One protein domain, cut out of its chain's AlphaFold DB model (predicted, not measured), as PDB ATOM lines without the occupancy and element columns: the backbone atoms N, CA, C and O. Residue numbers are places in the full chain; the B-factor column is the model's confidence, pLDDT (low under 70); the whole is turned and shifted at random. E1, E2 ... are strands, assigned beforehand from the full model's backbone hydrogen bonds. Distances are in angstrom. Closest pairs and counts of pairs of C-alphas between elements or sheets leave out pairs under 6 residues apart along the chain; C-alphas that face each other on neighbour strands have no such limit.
ATOM      1  N   TYR A   2     -28.431  -6.669  36.392       54.66
ATOM      2  CA  TYR A   2     -28.332  -7.586  35.252       54.66
ATOM      3  C   TYR A   2     -26.993  -8.322  35.350       54.66
ATOM      4  O   TYR A   2     -25.955  -7.674  35.434       54.66
ATOM      5  N   TYR A   3     -27.008  -9.655  35.390       61.84
ATOM      6  CA  TYR A   3     -25.784 -10.433  35.201       61.84
ATOM      7  C   TYR A   3     -25.546 -10.544  33.696       61.84
ATOM      8  O   TYR A   3     -26.391 -11.107  33.002       61.84
ATOM      9  N   ASP A   4     -24.408 -10.044  33.207       64.69
ATOM     10  CA  ASP A   4     -24.114  -9.810  31.777       64.69
ATOM     11  C   ASP A   4     -24.079 -11.054  30.866       64.69
ATOM     12  O   ASP A   4     -23.673 -10.983  29.709       64.69
ATOM     13  N   GLY A   5     -24.489 -12.226  31.355       68.69
ATOM     14  CA  GLY A   5     -24.681 -13.416  30.526       68.69
ATOM     15  C   GLY A   5     -23.407 -13.964  29.878       68.69
ATOM     16  O   GLY A   5     -23.507 -14.916  29.118       68.69
ATOM     17  N   VAL A   6     -22.224 -13.427  30.201       71.62
ATOM     18  CA  VAL A   6     -20.923 -13.746  29.575       71.62
ATOM     19  C   VAL A   6     -20.598 -15.246  29.606       71.62
ATOM     20  O   VAL A   6     -19.926 -15.765  28.722       71.62
ATOM     21  N   TYR A   7     -21.111 -15.960  30.612       70.56
ATOM     22  CA  TYR A   7     -20.924 -17.402  30.789       70.56
ATOM     23  C   TYR A   7     -22.062 -18.263  30.230       70.56
ATOM     24  O   TYR A   7     -21.986 -19.489  30.319       70.56
ATOM     25  N   LYS A   8     -23.108 -17.660  29.658       68.69
ATOM     26  CA  LYS A   8     -24.163 -18.388  28.949       68.69
ATOM     27  C   LYS A   8     -23.516 -19.177  27.811       68.69
ATOM     28  O   LYS A   8     -22.721 -18.635  27.055       68.69
ATOM     29  N   GLU A   9     -23.818 -20.471  27.754       69.00
ATOM     30  CA  GLU A   9     -23.259 -21.439  26.794       69.00
ATOM     31  C   GLU A   9     -21.772 -21.806  27.004       69.00
ATOM     32  O   GLU A   9     -21.265 -22.723  26.352       69.00
ATOM     33  N   CYS A  10     -21.075 -21.205  27.977       73.94
ATOM     34  CA  CYS A  10     -19.698 -21.573  28.301       73.94
ATOM     35  C   CYS A  10     -19.620 -22.899  29.073       73.94
ATOM     36  O   CYS A  10     -20.289 -23.101  30.088       73.94
ATOM     37  N   CYS A  11     -18.718 -23.786  28.648       79.50
ATOM     38  CA  CYS A  11     -18.343 -24.984  29.402       79.50
ATOM     39  C   CYS A  11     -17.187 -24.661  30.360       79.50
ATOM     40  O   CYS A  11     -16.011 -24.826  30.026       79.50
ATOM     41  N   LEU A  12     -17.536 -24.190  31.554       83.94
ATOM     42  CA  LEU A  12     -16.596 -23.871  32.624       83.94
ATOM     43  C   LEU A  12     -15.990 -25.152  33.216       83.94
ATOM     44  O   LEU A  12     -16.572 -26.233  33.128       83.94
ATOM     45  N   ARG A  13     -14.806 -25.054  33.828       87.69
ATOM     46  CA  ARG A  13     -14.149 -26.178  34.515       87.69
ATOM     47  C   ARG A  13     -13.805 -25.794  35.943       87.69
ATOM     48  O   ARG A  13     -13.228 -24.737  36.176       87.69
ATOM     49  N   CYS A  14     -14.114 -26.671  36.893       84.50
ATOM     50  CA  CYS A  14     -13.722 -26.462  38.285       84.50
ATOM     51  C   CYS A  14     -12.190 -26.504  38.404       84.50
ATOM     52  O   CYS A  14     -11.573 -27.461  37.936       84.50
ATOM     53  N   GLN A  15     -11.572 -25.512  39.051       86.06
ATOM     54  CA  GLN A  15     -10.112 -25.473  39.218       86.06
ATOM     55  C   GLN A  15      -9.584 -26.675  40.026       86.06
ATOM     56  O   GLN A  15      -8.541 -27.229  39.690       86.06
ATOM     57  N   ASN A  16     -10.347 -27.120  41.032       85.81
ATOM     58  CA  ASN A  16      -9.998 -28.249  41.895       85.81
ATOM     59  C   ASN A  16     -10.208 -29.603  41.175       85.81
ATOM     60  O   ASN A  16      -9.250 -30.293  40.834       85.81
ATOM     61  N   CYS A  17     -11.457 -29.968  40.850       87.75
ATOM     62  CA  CYS A  17     -11.768 -31.304  40.318       87.75
ATOM     63  C   CYS A  17     -11.722 -31.432  38.779       87.75
ATOM     64  O   CYS A  17     -11.954 -32.522  38.253       87.75
ATOM     65  N   LYS A  18     -11.458 -30.341  38.043       88.56
ATOM     66  CA  LYS A  18     -11.342 -30.258  36.565       88.56
ATOM     67  C   LYS A  18     -12.562 -30.723  35.754       88.56
ATOM     68  O   LYS A  18     -12.496 -30.741  34.520       88.56
ATOM     69  N   ARG A  19     -13.676 -31.060  36.415       89.50
ATOM     70  CA  ARG A  19     -14.937 -31.460  35.773       89.50
ATOM     71  C   ARG A  19     -15.541 -30.279  34.998       89.50
ATOM     72  O   ARG A  19     -15.543 -29.167  35.536       89.50
ATOM     73  N   PRO A  20     -16.032 -30.500  33.764       87.88
ATOM     74  CA  PRO A  20     -16.760 -29.485  33.021       87.88
ATOM     75  C   PRO A  20     -18.180 -29.321  33.577       87.88
ATOM     76  O   PRO A  20     -18.825 -30.306  33.937       87.88
ATOM     77  N   PHE A  21     -18.672 -28.089  33.604       86.06
ATOM     78  CA  PHE A  21     -20.062 -27.745  33.888       86.06
ATOM     79  C   PHE A  21     -20.528 -26.656  32.920       86.06
ATOM     80  O   PHE A  21     -19.726 -25.863  32.428       86.06
ATOM     81  N   HIS A  22     -21.819 -26.646  32.602       85.12
ATOM     82  CA  HIS A  22     -22.381 -25.712  31.633       85.12
ATOM     83  C   HIS A  22     -22.923 -24.468  32.340       85.12
ATOM     84  O   HIS A  22     -23.692 -24.586  33.296       85.12
ATOM     85  N   GLY A  23     -22.529 -23.285  31.873       75.88
ATOM     86  CA  GLY A  23     -23.070 -22.013  32.337       75.88
ATOM     87  C   GLY A  23     -24.496 -21.815  31.831       75.88
ATOM     88  O   GLY A  23     -24.719 -21.329  30.723       75.88
ATOM     89  N   VAL A  24     -25.471 -22.203  32.654       76.94
ATOM     90  CA  VAL A  24     -26.894 -21.938  32.410       76.94
ATOM     91  C   VAL A  24     -27.245 -20.570  33.006       76.94
ATOM     92  O   VAL A  24     -26.912 -20.319  34.165       76.94
ATOM     93  N   PRO A  25     -27.913 -19.670  32.259       74.69
ATOM     94  CA  PRO A  25     -28.362 -18.397  32.802       74.69
ATOM     95  C   PRO A  25     -29.463 -18.640  33.838       74.69
ATOM     96  O   PRO A  25     -30.516 -19.194  33.522       74.69
ATOM     97  N   VAL A  26     -29.227 -18.206  35.073       75.25
ATOM     98  CA  VAL A  26     -30.236 -18.230  36.134       75.25
ATOM     99  C   VAL A  26     -31.123 -16.997  35.968       75.25
ATOM    100  O   VAL A  26     -30.622 -15.876  35.872       75.25
ATOM    101  N   ALA A  27     -32.440 -17.197  35.893       76.75
ATOM    102  CA  ALA A  27     -33.393 -16.091  35.887       76.75
ATOM    103  C   ALA A  27     -33.303 -15.314  37.217       76.75
ATOM    104  O   ALA A  27     -33.045 -15.933  38.252       76.75
ATOM    105  N   PRO A  28     -33.519 -13.984  37.229       72.69
ATOM    106  CA  PRO A  28     -33.547 -13.233  38.481       72.69
ATOM    107  C   PRO A  28     -34.602 -13.836  39.428       72.69
ATOM    108  O   PRO A  28     -35.676 -14.221  38.950       72.69
ATOM    109  N   PRO A  29     -34.330 -13.930  40.745       72.62
ATOM    110  CA  PRO A  29     -35.298 -14.471  41.691       72.62
ATOM    111  C   PRO A  29     -36.635 -13.717  41.614       72.62
ATOM    112  O   PRO A  29     -36.639 -12.494  41.430       72.62
ATOM    113  N   PRO A  30     -37.781 -14.407  41.750       76.25
ATOM    114  CA  PRO A  30     -39.080 -13.750  41.722       76.25
ATOM    115  C   PRO A  30     -39.203 -12.772  42.896       76.25
ATOM    116  O   PRO A  30     -38.808 -13.079  44.019       76.25
ATOM    117  N   VAL A  31     -39.799 -11.604  42.645       69.44
ATOM    118  CA  VAL A  31     -39.857 -10.483  43.605       69.44
ATOM    119  C   VAL A  31     -40.510 -10.874  44.943       69.44
ATOM    120  O   VAL A  31     -40.131 -10.355  45.983       69.44
ATOM    121  N   GLY A  32     -41.422 -11.854  44.945       70.31
ATOM    122  CA  GLY A  32     -42.036 -12.404  46.163       70.31
ATOM    123  C   GLY A  32     -41.126 -13.274  47.050       70.31
ATOM    124  O   GLY A  32     -41.593 -13.749  48.078       70.31
ATOM    125  N   MET A  33     -39.864 -13.510  46.669       65.38
ATOM    126  CA  MET A  33     -38.834 -14.137  47.521       65.38
ATOM    127  C   MET A  33     -37.928 -13.111  48.222       65.38
ATOM    128  O   MET A  33     -36.989 -13.503  48.919       65.38
ATOM    129  N   VAL A  34     -38.180 -11.810  48.038       70.06
ATOM    130  CA  VAL A  34     -37.543 -10.753  48.832       70.06
ATOM    131  C   VAL A  34     -38.223 -10.714  50.196       70.06
ATOM    132  O   VAL A  34     -39.423 -10.458  50.283       70.06
ATOM    133  N   VAL A  35     -37.461 -10.964  51.258       73.50
ATOM    134  CA  VAL A  35     -37.953 -10.795  52.628       73.50
ATOM    135  C   VAL A  35     -37.720  -9.345  53.043       73.50
ATOM    136  O   VAL A  35     -36.610  -8.827  52.911       73.50
ATOM    137  N   GLU A  36     -38.763  -8.672  53.531       64.31
ATOM    138  CA  GLU A  36     -38.644  -7.291  53.998       64.31
ATOM    139  C   GLU A  36     -37.882  -7.234  55.332       64.31
ATOM    140  O   GLU A  36     -38.270  -7.840  56.331       64.31
ATOM    141  N   GLY A  37     -36.776  -6.491  55.343       69.81
ATOM    142  CA  GLY A  37     -35.892  -6.308  56.490       69.81
ATOM    143  C   GLY A  37     -35.070  -5.026  56.351       69.81
ATOM    144  O   GLY A  37     -35.282  -4.242  55.427       69.81
ATOM    145  N   LYS A  38     -34.111  -4.804  57.263       65.44
ATOM    146  CA  LYS A  38     -33.190  -3.646  57.191       65.44
ATOM    147  C   LYS A  38     -32.354  -3.635  55.905       65.44
ATOM    148  O   LYS A  38     -31.983  -2.571  55.428       65.44
ATOM    149  N   GLU A  39     -32.112  -4.817  55.350       65.81
ATOM    150  CA  GLU A  39     -31.499  -5.055  54.048       65.81
ATOM    151  C   GLU A  39     -32.398  -6.037  53.284       65.81
ATOM    152  O   GLU A  39     -33.003  -6.923  53.891       65.81
ATOM    153  N   GLN A  40     -32.525  -5.872  51.965       67.19
ATOM    154  CA  GLN A  40     -33.358  -6.741  51.129       67.19
ATOM    155  C   GLN A  40     -32.567  -7.986  50.719       67.19
ATOM    156  O   GLN A  40     -31.664  -7.897  49.886       67.19
ATOM    157  N   TYR A  41     -32.927  -9.150  51.261       66.88
ATOM    158  CA  TYR A  41     -32.317 -10.433  50.905       66.88
ATOM    159  C   TYR A  41     -33.292 -11.342  50.148       66.88
ATOM    160  O   TYR A  41     -34.488 -11.403  50.440       66.88
ATOM    161  N   TYR A  42     -32.759 -12.060  49.158       68.75
ATOM    162  CA  TYR A  42     -33.494 -13.041  48.363       68.75
ATOM    163  C   TYR A  42     -33.385 -14.424  49.011       68.75
ATOM    164  O   TYR A  42     -32.292 -14.983  49.098       68.75
ATOM    165  N   CYS A  43     -34.511 -15.006  49.423       59.91
ATOM    166  CA  CYS A  43     -34.548 -16.377  49.928       59.91
ATOM    167  C   CYS A  43     -34.639 -17.375  48.758       59.91
ATOM    168  O   CYS A  43     -35.689 -17.521  48.134       59.91
ATOM    169  N   GLY A  44     -33.532 -18.052  48.437       63.53
ATOM    170  CA  GLY A  44     -33.474 -19.073  47.385       63.53
ATOM    171  C   GLY A  44     -33.541 -20.498  47.939       63.53
ATOM    172  O   GLY A  44     -32.767 -20.856  48.822       63.53
ATOM    173  N   LEU A  45     -34.414 -21.340  47.378       61.41
ATOM    174  CA  LEU A  45     -34.462 -22.774  47.685       61.41
ATOM    175  C   LEU A  45     -33.466 -23.545  46.803       61.41
ATOM    176  O   LEU A  45     -33.650 -23.644  45.591       61.41
ATOM    177  N   GLY A  46     -32.420 -24.111  47.411       64.88
ATOM    178  CA  GLY A  46     -31.449 -24.977  46.737       64.88
ATOM    179  C   GLY A  46     -31.745 -26.459  46.965       64.88
ATOM    180  O   GLY A  46     -31.699 -26.926  48.099       64.88
ATOM    181  N   TYR A  47     -32.005 -27.220  45.897       61.19
ATOM    182  CA  TYR A  47     -32.123 -28.679  45.974       61.19
ATOM    183  C   TYR A  47     -30.776 -29.347  45.673       61.19
ATOM    184  O   TYR A  47     -30.289 -29.305  44.542       61.19
TER     185      TYR A  47
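Overview. This is residues 2 to 47 of the 202 residues of an uncharacterized protein of Ricinus communis (UniProt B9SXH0). This is an open, winding strand of chain with little regular structure: a small two-stranded hairpin, E1 and E2, at one end, and a loop that folds back at the far end, where residues 34 to 35 pair briefly with residues 41 to 42, antiparallel. Of the 46 residues printed, 6 are in the named strands, E1 then E2, antiparallel, with no named helix; the class is all strand. It is extended, with a radius of gyration of the C-alphas of 14.6 A, and spans 39 by 22 by 19 A.

Along the chain. E1 is residues 11 to 13, 6.7 A long, and begins at C-alpha 11 (-18.343, -24.984, 29.402). E2 is residues 20 to 22, 6.9 A long, and ends at C-alpha 22 (-22.381, -25.712, 31.633).

Arrangement. E1 and E2 form a hairpin, with 139 degrees between their directions. C-alphas 12 and 21 face each other at 5.3 A. N 12 and O 21, 2.9 A apart, are within hydrogen-bond range.

Size, cuts and confidence. The C-alphas of Lys 18 and Lys 38, 40.1 A apart, are the two farthest apart. The printed part has no cut, and E1 to E2 is a short link. Residues 23 to 47 hold no named element. Mean pLDDT of the printed part is 73.2, with residues 36 to 47 among those under 70.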